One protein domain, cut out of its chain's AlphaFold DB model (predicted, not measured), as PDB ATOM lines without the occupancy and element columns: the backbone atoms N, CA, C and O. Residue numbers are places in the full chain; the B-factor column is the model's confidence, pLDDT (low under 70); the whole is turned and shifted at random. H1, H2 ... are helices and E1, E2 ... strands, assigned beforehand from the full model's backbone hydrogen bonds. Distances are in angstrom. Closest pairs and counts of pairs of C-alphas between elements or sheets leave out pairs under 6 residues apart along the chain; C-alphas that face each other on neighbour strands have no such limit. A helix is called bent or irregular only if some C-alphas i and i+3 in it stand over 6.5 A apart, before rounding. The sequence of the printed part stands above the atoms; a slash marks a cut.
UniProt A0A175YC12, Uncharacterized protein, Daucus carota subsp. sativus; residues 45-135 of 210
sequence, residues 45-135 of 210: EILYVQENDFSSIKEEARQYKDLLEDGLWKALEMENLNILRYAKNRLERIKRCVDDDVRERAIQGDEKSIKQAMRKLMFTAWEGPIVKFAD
ATOM      1  N   GLU A  45      38.892 -34.864 120.990       86.75
ATOM      2  CA  GLU A  45      37.526 -35.104 121.424       86.75
ATOM      3  C   GLU A  45      36.588 -35.388 120.246       86.75
ATOM      4  O   GLU A  45      36.694 -34.805 119.162       86.75
ATOM      5  N   ILE A  46      35.631 -36.278 120.504       90.38
ATOM      6  CA  ILE A  46      34.543 -36.599 119.589       90.38
ATOM      7  C   ILE A  46      33.250 -36.095 120.222       90.38
ATOM      8  O   ILE A  46      32.903 -36.481 121.337       90.38
ATOM      9  N   LEU A  47      32.540 -35.235 119.501       93.69
ATOM     10  CA  LEU A  47      31.223 -34.736 119.871       93.69
ATOM     11  C   LEU A  47      30.162 -35.461 119.056       93.69
ATOM     12  O   LEU A  47      30.340 -35.698 117.861       93.69
ATOM     13  N   TYR A  48      29.040 -35.770 119.694       94.50
ATOM     14  CA  TYR A  48      27.907 -36.411 119.043       94.50
ATOM     15  C   TYR A  48      26.755 -35.423 118.895       94.50
ATOM     16  O   TYR A  48      26.472 -34.667 119.822       94.50
ATOM     17  N   VAL A  49      26.109 -35.437 117.730       95.81
ATOM     18  CA  VAL A  49      24.898 -34.663 117.427       95.81
ATOM     19  C   VAL A  49      23.779 -35.577 116.944       95.81
ATOM     20  O   VAL A  49      24.019 -36.637 116.363       95.81
ATOM     21  N   GLN A  50      22.547 -35.163 117.173       95.50
ATOM     22  CA  GLN A  50      21.331 -35.784 116.665       95.50
ATOM     23  C   GLN A  50      20.640 -34.831 115.690       95.50
ATOM     24  O   GLN A  50      20.850 -33.622 115.741       95.50
ATOM     25  N   GLU A  51      19.782 -35.351 114.812       92.50
ATOM     26  CA  GLU A  51      18.982 -34.494 113.922       92.50
ATOM     27  C   GLU A  51      18.079 -33.538 114.719       92.50
ATOM     28  O   GLU A  51      17.933 -32.373 114.358       92.50
ATOM     29  N   ASN A  52      17.581 -33.992 115.873       94.50
ATOM     30  CA  ASN A  52      16.777 -33.185 116.793       94.50
ATOM     31  C   ASN A  52      17.545 -31.992 117.392       94.50
ATOM     32  O   ASN A  52      16.922 -31.040 117.859       94.50
ATOM     33  N   ASP A  53      18.883 -31.998 117.348       94.75
ATOM     34  CA  ASP A  53      19.696 -30.878 117.831       94.75
ATOM     35  C   ASP A  53      19.695 -29.697 116.847       94.75
ATOM     36  O   ASP A  53      20.151 -28.608 117.208       94.75
ATOM     37  N   PHE A  54      19.183 -29.877 115.621       95.62
ATOM     38  CA  PHE A  54      19.258 -28.887 114.545       95.62
ATOM     39  C   PHE A  54      18.750 -27.507 114.963       95.62
ATOM     40  O   PHE A  54      19.461 -26.519 114.789       95.62
ATOM     41  N   SER A  55      17.560 -27.428 115.566       96.50
ATOM     42  CA  SER A  55      16.978 -26.151 115.997       96.50
ATOM     43  C   SER A  55      17.848 -25.456 117.044       96.50
ATOM     44  O   SER A  55      18.088 -24.257 116.941       96.50
ATOM     45  N   SER A  56      18.386 -26.206 118.010       97.25
ATOM     46  CA  SER A  56      19.261 -25.644 119.047       97.25
ATOM     47  C   SER A  56      20.583 -25.127 118.469       97.25
ATOM     48  O   SER A  56      21.030 -24.038 118.821       97.25
ATOM     49  N   ILE A  57      21.168 -25.863 117.518       97.06
ATOM     50  CA  ILE A  57      22.411 -25.488 116.838       97.06
ATOM     51  C   ILE A  57      22.185 -24.283 115.920       97.06
ATOM     52  O   ILE A  57      23.048 -23.412 115.844       97.06
ATOM     53  N   LYS A  58      21.032 -24.197 115.249       97.50
ATOM     54  CA  LYS A  58      20.657 -23.047 114.415       97.50
ATOM     55  C   LYS A  58      20.488 -21.778 115.249       97.50
ATOM     56  O   LYS A  58      21.027 -20.741 114.869       97.50
ATOM     57  N   GLU A  59      19.805 -21.856 116.391       97.00
ATOM     58  CA  GLU A  59      19.665 -20.709 117.299       97.00
ATOM     59  C   GLU A  59      21.006 -20.290 117.906       97.00
ATOM     60  O   GLU A  59      21.308 -19.100 117.975       97.00
ATOM     61  N   GLU A  60      21.858 -21.248 118.275       96.88
ATOM     62  CA  GLU A  60      23.217 -20.943 118.721       96.88
ATOM     63  C   GLU A  60      24.033 -20.273 117.600       96.88
ATOM     64  O   GLU A  60      24.654 -19.234 117.816       96.88
ATOM     65  N   ALA A  61      23.978 -20.796 116.373       96.81
ATOM     66  CA  ALA A  61      24.657 -20.214 115.217       96.81
ATOM     67  C   ALA A  61      24.192 -18.792 114.901       96.81
ATOM     68  O   ALA A  61      25.006 -17.951 114.522       96.81
ATOM     69  N   ARG A  62      22.910 -18.493 115.120       96.44
ATOM     70  CA  ARG A  62      22.352 -17.154 114.929       96.44
ATOM     71  C   ARG A  62      23.034 -16.105 115.807       96.44
ATOM     72  O   ARG A  62      23.240 -14.983 115.350       96.44
ATOM     73  N   GLN A  63      23.405 -16.460 117.039       96.06
ATOM     74  CA  GLN A  63      24.118 -15.557 117.955       96.06
ATOM     75  C   GLN A  63      25.510 -15.198 117.430       96.06
ATOM     76  O   GLN A  63      25.999 -14.094 117.651       96.06
ATOM     77  N   TYR A  64      26.128 -16.121 116.694       96.19
ATOM     78  CA  TYR A  64      27.456 -15.968 116.116       96.19
ATOM     79  C   TYR A  64      27.429 -15.642 114.622       96.19
ATOM     80  O   TYR A  64      28.454 -15.807 113.969       96.19
ATOM     81  N   LYS A  65      26.299 -15.190 114.061       95.25
ATOM     82  CA  LYS A  65      26.136 -15.009 112.605       95.25
ATOM     83  C   LYS A  65      27.267 -14.184 111.972       95.25
ATOM     84  O   LYS A  65      27.770 -14.555 110.921       95.25
ATOM     85  N   ASP A  66      27.718 -13.129 112.657       95.44
ATOM     86  CA  ASP A  66      28.750 -12.205 112.169       95.44
ATOM     87  C   ASP A  66      30.170 -12.789 112.302       95.44
ATOM     88  O   ASP A  66      31.141 -12.217 111.809       95.44
ATOM     89  N   LEU A  67      30.290 -13.944 112.967       95.69
ATOM     90  CA  LEU A  67      31.511 -14.733 113.097       95.69
ATOM     91  C   LEU A  67      31.490 -16.035 112.274       95.69
ATOM     92  O   LEU A  67      32.452 -16.805 112.327       95.69
ATOM     93  N   LEU A  68      30.411 -16.312 111.542       94.94
ATOM     94  CA  LEU A  68      30.270 -17.504 110.709       94.94
ATOM     95  C   LEU A  68      30.424 -17.159 109.228       94.94
ATOM     96  O   LEU A  68      30.243 -16.020 108.801       94.94
ATOM     97  N   GLU A  69      30.758 -18.163 108.417       93.25
ATOM     98  CA  GLU A  69      30.778 -17.983 106.970       93.25
ATOM     99  C   GLU A  69      29.338 -17.804 106.435       93.25
ATOM    100  O   GLU A  69      28.447 -18.581 106.773       93.25
ATOM    101  N   ASP A  70      29.097 -16.828 105.552       91.88
ATOM    102  CA  ASP A  70      27.753 -16.525 105.012       91.88
ATOM    103  C   ASP A  70      27.059 -17.758 104.392       91.88
ATOM    104  O   ASP A  70      25.867 -18.000 104.585       91.88
ATOM    105  N   GLY A  71      27.828 -18.616 103.712       93.12
ATOM    106  CA  GLY A  71      27.317 -19.870 103.152       93.12
ATOM    107  C   GLY A  71      26.845 -20.881 104.205       93.12
ATOM    108  O   GLY A  71      25.905 -21.632 103.944       93.12
ATOM    109  N   LEU A  72      27.455 -20.887 105.395       94.62
ATOM    110  CA  LEU A  72      27.033 -21.741 106.506       94.62
ATOM    111  C   LEU A  72      25.678 -21.286 107.050       94.62
ATOM    112  O   LEU A  72      24.779 -22.109 107.218       94.62
ATOM    113  N   TRP A  73      25.518 -19.981 107.278       94.75
ATOM    114  CA  TRP A  73      24.255 -19.430 107.765       94.75
ATOM    115  C   TRP A  73      23.103 -19.709 106.792       94.75
ATOM    116  O   TRP A  73      22.081 -20.267 107.191       94.75
ATOM    117  N   LYS A  74      23.304 -19.453 105.495       95.06
ATOM    118  CA  LYS A  74      22.309 -19.756 104.452       95.06
ATOM    119  C   LYS A  74      21.927 -21.237 104.408       95.06
ATOM    120  O   LYS A  74      20.753 -21.571 104.274       95.06
ATOM    121  N   ALA A  75      22.894 -22.142 104.559       95.25
ATOM    122  CA  ALA A  75      22.612 -23.577 104.600       95.25
ATOM    123  C   ALA A  75      21.754 -23.978 105.817       95.25
ATOM    124  O   ALA A  75      20.895 -24.851 105.695       95.25
ATOM    125  N   LEU A  76      21.958 -23.332 106.971       95.69
ATOM    126  CA  LEU A  76      21.130 -23.524 108.169       95.69
ATOM    127  C   LEU A  76      19.722 -22.930 108.001       95.69
ATOM    128  O   LEU A  76      18.740 -23.507 108.478       95.69
ATOM    129  N   GLU A  77      19.590 -21.795 107.311       95.12
ATOM    130  CA  GLU A  77      18.284 -21.228 106.960       95.12
ATOM    131  C   GLU A  77      17.473 -22.180 106.078       95.12
ATOM    132  O   GLU A  77      16.293 -22.378 106.349       95.12
ATOM    133  N   MET A  78      18.126 -22.841 105.118       96.25
ATOM    134  CA  MET A  78      17.529 -23.834 104.214       96.25
ATOM    135  C   MET A  78      17.293 -25.223 104.839       96.25
ATOM    136  O   MET A  78      16.984 -26.163 104.113       96.25
ATOM    137  N   GLU A  79      17.483 -25.380 106.151       93.25
ATOM    138  CA  GLU A  79      17.277 -26.650 106.870       93.25
ATOM    139  C   GLU A  79      18.112 -27.827 106.326       93.25
ATOM    140  O   GLU A  79      17.731 -28.996 106.395       93.25
ATOM    141  N   ASN A  80      19.302 -27.538 105.791       92.00
ATOM    142  CA  ASN A  80      20.173 -28.573 105.248       92.00
ATOM    143  C   ASN A  80      20.886 -29.347 106.371       92.00
ATOM    144  O   ASN A  80      21.960 -28.953 106.821       92.00
ATOM    145  N   LEU A  81      20.338 -30.497 106.774       88.75
ATOM    146  CA  LEU A  81      20.896 -31.356 107.833       88.75
ATOM    147  C   LEU A  81      22.355 -31.784 107.597       88.75
ATOM    148  O   LEU A  81      23.093 -32.024 108.554       88.75
ATOM    149  N   ASN A  82      22.817 -31.831 106.343       87.56
ATOM    150  CA  ASN A  82      24.198 -32.219 106.039       87.56
ATOM    151  C   ASN A  82      25.222 -31.210 106.585       87.56
ATOM    152  O   ASN A  82      26.384 -31.568 106.786       87.56
ATOM    153  N   ILE A  83      24.808 -29.967 106.861       93.25
ATOM    154  CA  ILE A  83      25.691 -28.942 107.426       93.25
ATOM    155  C   ILE A  83      25.856 -29.070 108.943       93.25
ATOM    156  O   ILE A  83      26.736 -28.428 109.508       93.25
ATOM    157  N   LEU A  84      25.060 -29.905 109.621       93.62
ATOM    158  CA  LEU A  84      24.968 -29.901 111.082       93.62
ATOM    159  C   LEU A  84      26.305 -30.207 111.772       93.62
ATOM    160  O   LEU A  84      26.703 -29.499 112.698       93.62
ATOM    161  N   ARG A  85      27.043 -31.211 111.273       93.69
ATOM    162  CA  ARG A  85      28.389 -31.554 111.774       93.69
ATOM    163  C   ARG A  85      29.345 -30.367 111.652       93.69
ATOM    164  O   ARG A  85      30.079 -30.062 112.591       93.69
ATOM    165  N   TYR A  86      29.316 -29.698 110.500       93.31
ATOM    166  CA  TYR A  86      30.170 -28.551 110.212       93.31
ATOM    167  C   TYR A  86      29.787 -27.334 111.065       93.31
ATOM    168  O   TYR A  86      30.659 -26.715 111.671       93.31
ATOM    169  N   ALA A  87      28.490 -27.047 111.198       96.00
ATOM    170  CA  ALA A  87      27.976 -25.982 112.051       96.00
ATOM    171  C   ALA A  87      28.407 -26.185 113.508       96.00
ATOM    172  O   ALA A  87      29.027 -25.301 114.094       96.00
ATOM    173  N   LYS A  88      28.175 -27.376 114.078       96.69
ATOM    174  CA  LYS A  88      28.571 -27.670 115.460       96.69
ATOM    175  C   LYS A  88      30.080 -27.545 115.660       96.69
ATOM    176  O   LYS A  88      30.509 -26.926 116.629       96.69
ATOM    177  N   ASN A  89      30.880 -28.071 114.731       94.62
ATOM    178  CA  ASN A  89      32.334 -27.915 114.759       94.62
ATOM    179  C   ASN A  89      32.734 -26.430 114.803       94.62
ATOM    180  O   ASN A  89      33.570 -26.044 115.622       94.62
ATOM    181  N   ARG A  90      32.098 -25.589 113.976       94.94
ATOM    182  CA  ARG A  90      32.379 -24.153 113.950       94.94
ATOM    183  C   ARG A  90      32.022 -23.434 115.231       94.94
ATOM    184  O   ARG A  90      32.835 -22.651 115.714       94.94
ATOM    185  N   LEU A  91      30.864 -23.730 115.803       96.12
ATOM    186  CA  LEU A  91      30.445 -23.121 117.061       96.12
ATOM    187  C   LEU A  91      31.416 -23.464 118.188       96.12
ATOM    188  O   LEU A  91      31.835 -22.584 118.932       96.12
ATOM    189  N   GLU A  92      31.842 -24.722 118.282       95.44
ATOM    190  CA  GLU A  92      32.817 -25.139 119.293       95.44
ATOM    191  C   GLU A  92      34.182 -24.481 119.095       95.44
ATOM    192  O   GLU A  92      34.835 -24.095 120.066       95.44
ATOM    193  N   ARG A  93      34.596 -24.273 117.843       93.69
ATOM    194  CA  ARG A  93      35.823 -23.540 117.536       93.69
ATOM    195  C   ARG A  93      35.728 -22.078 117.972       93.69
ATOM    196  O   ARG A  93      36.641 -21.591 118.629       93.69
ATOM    197  N   ILE A  94      34.618 -21.396 117.683       95.44
ATOM    198  CA  ILE A  94      34.385 -20.016 118.138       95.44
ATOM    199  C   ILE A  94      34.460 -19.938 119.664       95.44
ATOM    200  O   ILE A  94      35.181 -19.096 120.195       95.44
ATOM    201  N   LYS A  95      33.783 -20.846 120.374       95.06
ATOM    202  CA  LYS A  95      33.746 -20.844 121.844       95.06
ATOM    203  C   LYS A  95      35.117 -21.008 122.492       95.06
ATOM    204  O   LYS A  95      35.336 -20.460 123.561       95.06
ATOM    205  N   ARG A  96      36.034 -21.766 121.888       92.94
ATOM    206  CA  ARG A  96      37.326 -22.076 122.529       92.94
ATOM    207  C   ARG A  96      38.490 -21.250 122.018       92.94
ATOM    208  O   ARG A  96      39.456 -21.060 122.744       92.94
ATOM    209  N   CYS A  97      38.425 -20.796 120.770       93.88
ATOM    210  CA  CYS A  97      39.491 -20.001 120.166       93.88
ATOM    211  C   CYS A  97      39.308 -18.496 120.388       93.88
ATOM    212  O   CYS A  97      40.256 -17.735 120.190       93.88
ATOM    213  N   VAL A  98      38.104 -18.053 120.757       95.38
ATOM    214  CA  VAL A  98      37.802 -16.648 121.034       95.38
ATOM    215  C   VAL A  98      37.513 -16.492 122.521       95.38
ATOM    216  O   VAL A  98      36.572 -17.102 123.028       95.38
ATOM    217  N   ASP A  99      38.318 -15.662 123.187       96.19
ATOM    218  CA  ASP A  99      38.142 -15.296 124.596       96.19
ATOM    219  C   ASP A  99      36.705 -14.835 124.863       96.19
ATOM    220  O   ASP A  99      36.090 -14.161 124.026       96.19
ATOM    221  N   ASP A 100      36.181 -15.195 126.034       96.88
ATOM    222  CA  ASP A 100      34.779 -14.979 126.395       96.88
ATOM    223  C   ASP A 100      34.373 -13.498 126.297       96.88
ATOM    224  O   ASP A 100      33.325 -13.187 125.736       96.88
ATOM    225  N   ASP A 101      35.241 -12.578 126.725       97.56
ATOM    226  CA  ASP A 101      35.002 -11.131 126.709       97.56
ATOM    227  C   ASP A 101      34.947 -10.541 125.287       97.56
ATOM    228  O   ASP A 101      34.154  -9.642 124.994       97.56
ATOM    229  N   VAL A 102      35.798 -11.032 124.384       97.69
ATOM    230  CA  VAL A 102      35.797 -10.637 122.969       97.69
ATOM    231  C   VAL A 102      34.570 -11.227 122.283       97.69
ATOM    232  O   VAL A 102      33.915 -10.553 121.492       97.69
ATOM    233  N   ARG A 103      34.234 -12.478 122.604       96.81
ATOM    234  CA  ARG A 103      33.083 -13.180 122.041       96.81
ATOM    235  C   ARG A 103      31.765 -12.512 122.437       96.81
ATOM    236  O   ARG A 103      30.941 -12.270 121.564       96.81
ATOM    237  N   GLU A 104      31.571 -12.177 123.710       97.62
ATOM    238  CA  GLU A 104      30.360 -11.502 124.201       97.62
ATOM    239  C   GLU A 104      30.160 -10.128 123.553       97.62
ATOM    240  O   GLU A 104      29.068  -9.818 123.077       97.62
ATOM    241  N   ARG A 105      31.227  -9.329 123.451       97.62
ATOM    242  CA  ARG A 105      31.181  -8.031 122.762       97.62
ATOM    243  C   ARG A 105      30.920  -8.173 121.264       97.62
ATOM    244  O   ARG A 105      30.190  -7.369 120.689       97.62
ATOM    245  N   ALA A 106      31.467  -9.211 120.634       97.25
ATOM    246  CA  ALA A 106      31.188  -9.504 119.233       97.25
ATOM    247  C   ALA A 106      29.710  -9.864 119.002       97.25
ATOM    248  O   ALA A 106      29.122  -9.360 118.050       97.25
ATOM    249  N   ILE A 107      29.087 -10.652 119.890       96.62
ATOM    250  CA  ILE A 107      27.639 -10.956 119.840       96.62
ATOM    251  C   ILE A 107      26.797  -9.673 119.960       96.62
ATOM    252  O   ILE A 107      25.746  -9.556 119.334       96.62
ATOM    253  N   GLN A 108      27.262  -8.691 120.737       97.19
ATOM    254  CA  GLN A 108      26.609  -7.382 120.871       97.19
ATOM    255  C   GLN A 108      26.795  -6.468 119.646       97.19
ATOM    256  O   GLN A 108      26.222  -5.380 119.612       97.19
ATOM    257  N   GLY A 109      27.574  -6.884 118.643       96.81
ATOM    258  CA  GLY A 109      27.810  -6.114 117.423       96.81
ATOM    259  C   GLY A 109      28.982  -5.131 117.496       96.81
ATOM    260  O   GLY A 109      29.092  -4.266 116.630       96.81
ATOM    261  N   ASP A 110      29.872  -5.229 118.493       98.00
ATOM    262  CA  ASP A 110      31.079  -4.394 118.524       98.00
ATOM    263  C   ASP A 110      32.051  -4.796 117.404       98.00
ATOM    264  O   ASP A 110      32.724  -5.830 117.467       98.00
ATOM    265  N   GLU A 111      32.179  -3.938 116.391       97.88
ATOM    266  CA  GLU A 111      33.031  -4.181 115.227       97.88
ATOM    267  C   GLU A 111      34.491  -4.479 115.585       97.88
ATOM    268  O   GLU A 111      35.152  -5.257 114.889       97.88
ATOM    269  N   LYS A 112      35.028  -3.843 116.636       98.12
ATOM    270  CA  LYS A 112      36.424  -4.065 117.042       98.12
ATOM    271  C   LYS A 112      36.601  -5.487 117.560       98.12
ATOM    272  O   LYS A 112      37.531  -6.176 117.133       98.12
ATOM    273  N   SER A 113      35.682  -5.933 118.409       98.25
ATOM    274  CA  SER A 113      35.662  -7.294 118.940       98.25
ATOM    275  C   SER A 113      35.394  -8.334 117.848       98.25
ATOM    276  O   SER A 113      36.086  -9.350 117.810       98.25
ATOM    277  N   ILE A 114      34.498  -8.061 116.891       97.88
ATOM    278  CA  ILE A 114      34.271  -8.931 115.721       97.88
ATOM    279  C   ILE A 114      35.564  -9.105 114.916       97.88
ATOM    280  O   ILE A 114      35.990 -10.230 114.647       97.88
ATOM    281  N   LYS A 115      36.248  -8.003 114.574       97.75
ATOM    282  CA  LYS A 115      37.528  -8.040 113.841       97.75
ATOM    283  C   LYS A 115      38.599  -8.810 114.615       97.75
ATOM    284  O   LYS A 115      39.356  -9.580 114.021       97.75
ATOM    285  N   GLN A 116      38.661  -8.633 115.933       97.56
ATOM    286  CA  GLN A 116      39.593  -9.359 116.793       97.56
ATOM    287  C   GLN A 116      39.287 -10.864 116.839       97.56
ATOM    288  O   GLN A 116      40.209 -11.671 116.698       97.56
ATOM    289  N   ALA A 117      38.017 -11.248 116.983       97.12
ATOM    290  CA  ALA A 117      37.568 -12.638 116.961       97.12
ATOM    291  C   ALA A 117      37.877 -13.308 115.614       97.12
ATOM    292  O   ALA A 117      38.502 -14.367 115.584       97.12
ATOM    293  N   MET A 118      37.537 -12.650 114.501       95.56
ATOM    294  CA  MET A 118      37.886 -13.091 113.144       95.56
ATOM    295  C   MET A 118      39.388 -13.313 112.995       95.56
ATOM    296  O   MET A 118      39.821 -14.367 112.533       95.56
ATOM    297  N   ARG A 119      40.203 -12.355 113.452       95.31
ATOM    298  CA  ARG A 119      41.661 -12.467 113.400       95.31
ATOM    299  C   ARG A 119      42.154 -13.694 114.169       95.31
ATOM    300  O   ARG A 119      42.955 -14.455 113.634       95.31
ATOM    301  N   LYS A 120      41.658 -13.930 115.387       94.44
ATOM    302  CA  LYS A 120      41.999 -15.137 116.163       94.44
ATOM    303  C   LYS A 120      41.596 -16.418 115.436       94.44
ATOM    304  O   LYS A 120      42.382 -17.360 115.364       94.44
ATOM    305  N   LEU A 121      40.409 -16.442 114.839       92.69
ATOM    306  CA  LEU A 121      39.926 -17.582 114.060       92.69
ATOM    307  C   LEU A 121      40.733 -17.815 112.774       92.69
ATOM    308  O   LEU A 121      40.798 -18.947 112.308       92.69
ATOM    309  N   MET A 122      41.377 -16.794 112.208       90.31
ATOM    310  CA  MET A 122      42.283 -16.959 111.063       90.31
ATOM    311  C   MET A 122      43.641 -17.553 111.454       90.31
ATOM    312  O   MET A 122      44.223 -18.292 110.666       90.31
ATOM    313  N   PHE A 123      44.151 -17.230 112.646       88.75
ATOM    314  CA  PHE A 123      45.468 -17.689 113.112       88.75
ATOM    315  C   PHE A 123      45.434 -18.983 113.931       88.75
ATOM    316  O   PHE A 123      46.481 -19.547 114.235       88.75
ATOM    317  N   THR A 124      44.249 -19.472 114.285       86.25
ATOM    318  CA  THR A 124      44.075 -20.779 114.927       86.25
ATOM    319  C   THR A 124      43.911 -21.873 113.883       86.25
ATOM    320  O   THR A 124      43.421 -21.623 112.780       86.25
ATOM    321  N   ALA A 125      44.292 -23.108 114.231       80.31
ATOM    322  CA  ALA A 125      44.094 -24.262 113.361       80.31
ATOM    323  C   ALA A 125      42.647 -24.302 112.851       80.31
ATOM    324  O   ALA A 125      41.705 -24.043 113.606       80.31
ATOM    325  N   TRP A 126      42.474 -24.563 111.555       74.50
ATOM    326  CA  TRP A 126      41.144 -24.643 110.947       74.50
ATOM    327  C   TRP A 126      40.315 -25.777 111.555       74.50
ATOM    328  O   TRP A 126      39.093 -25.658 111.665       74.50
ATOM    329  N   GLU A 127      41.002 -26.847 111.960       73.69
ATOM    330  CA  GLU A 127      40.434 -28.001 112.636       73.69
ATOM    331  C   GLU A 127      39.719 -27.592 113.927       73.69
ATOM    332  O   GLU A 127      40.176 -26.737 114.688       73.69
ATOM    333  N   GLY A 128      38.581 -28.235 114.151       83.50
ATOM    334  CA  GLY A 128      37.836 -28.196 115.401       83.50
ATOM    335  C   GLY A 128      37.583 -29.625 115.883       83.50
ATOM    336  O   GLY A 128      38.143 -30.568 115.316       83.50
ATOM    337  N   PRO A 129      36.705 -29.821 116.873       88.81
ATOM    338  CA  PRO A 129      36.397 -31.155 117.368       88.81
ATOM    339  C   PRO A 129      35.761 -32.033 116.295       88.81
ATOM    340  O   PRO A 129      35.019 -31.556 115.429       88.81
ATOM    341  N   ILE A 130      36.023 -33.336 116.362       89.31
ATOM    342  CA  ILE A 130      35.396 -34.287 115.449       89.31
ATOM    343  C   ILE A 130      33.927 -34.391 115.844       89.31
ATOM    344  O   ILE A 130      33.600 -34.900 116.910       89.31
ATOM    345  N   VAL A 131      33.027 -33.925 114.982       92.25
ATOM    346  CA  VAL A 131      31.584 -34.066 115.202       92.25
ATOM    347  C   VAL A 131      31.078 -35.271 114.421       92.25
ATOM    348  O   VAL A 131      31.342 -35.374 113.219       92.25
ATOM    349  N   LYS A 132      30.348 -36.167 115.082       93.31
ATOM    350  CA  LYS A 132      29.678 -37.336 114.499       93.31
ATOM    351  C   LYS A 132      28.187 -37.309 114.819       93.31
ATOM    352  O   LYS A 132      27.773 -36.703 115.799       93.31
ATOM    353  N   PHE A 133      27.379 -37.976 114.010       92.19
ATOM    354  CA  PHE A 133      25.997 -38.264 114.360       92.19
ATOM    355  C   PHE A 133      25.934 -39.409 115.374       92.19
ATOM    356  O   PHE A 133      26.701 -40.369 115.289       92.19
ATOM    357  N   ALA A 134      25.025 -39.297 116.341       93.00
ATOM    358  CA  ALA A 134      24.735 -40.377 117.281       93.00
ATOM    359  C   ALA A 134      24.000 -41.544 116.597       93.00
ATOM    360  O   ALA A 134      24.194 -42.698 116.973       93.00
ATOM    361  N   ASP A 135      23.192 -41.249 115.574       92.69
ATOM    362  CA  ASP A 135      22.595 -42.263 114.708       92.69
ATOM    363  C   ASP A 135      23.690 -42.939 113.868       92.69
ATOM    364  O   ASP A 135      24.317 -42.327 112.999       92.69
TER     365      ASP A 135
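AT A GLANCE: This is residues 45 to 135 of the 210 residues of an uncharacterized protein of Daucus carota subsp. sativus (UniProt A0A175YC12). The long helix H3 is the core, with H1 and H2 packed on it at steep angles and a small sheet of E1 and E2 over its residues 84 to 92; H4 and H5 make a crossed pair at the far end from the sheet. The 91 printed residues hold two strands and five helices in the order E1 H1 H2 H3 H4 H5 E2, mostly helix. The sheet, E1 beside E2, is parallel. The whole is compact, with a radius of gyration of the C-alphas of 12.9 A and spans of 40 by 27 by 19 A.

IN THESE COORDINATES: Find C-alpha 46 at (34.543, -36.599, 119.589), where E1 begins, residues 46 to 49; E2 is residues 130 to 133, ending at C-alpha 133 (25.997, -38.264, 114.360). H3, residues 81 to 97, runs 25.0 A. H1 is residues 51 to 63, 20.0 A, H2 70 to 77, H4 100 to 107 and H5 111 to 123, 18.5 A. H1 and H3 are irregular: C-alphas 52 and 55, and 82 and 85, are 7.1 A apart.

HOW THE PARTS SIT: In the sheet, look at N 47 and O 130, 2.8 A apart. E1, the five helices and E2 form a strand-helix-strand unit, parallel neighbour strands with helices between. The closest C-alphas of H3 and E2, Arg 85 and Val 131, are 5.3 A apart. H3, the hub, touches H1 at a steep tilt of 46 degrees, closest at C-alphas 57 and 88, 6.7 A. Its residues 83 to 87 touch H2, closest at C-alphas 83 and 75, 6.8 A. H3 and H5 only just touch, only at their ends, with 3 pairs of C-alphas within 8 A, closest at 97 and 121, 6.6 A. H4 touches H5, closest at C-alphas 106 and 114, 4.7 A. Every O i to N i+4 pair is within hydrogen-bond range in H2, H4 and H5, but 7 of 9 in H1 and 11 of 13 in H3.

THE WHOLE: The farthest C-alphas, Lys 112 and Asp 135, are 40.7 A apart. The printed part has no cut, no link is long, and no printed residue is under 70 in pLDDT.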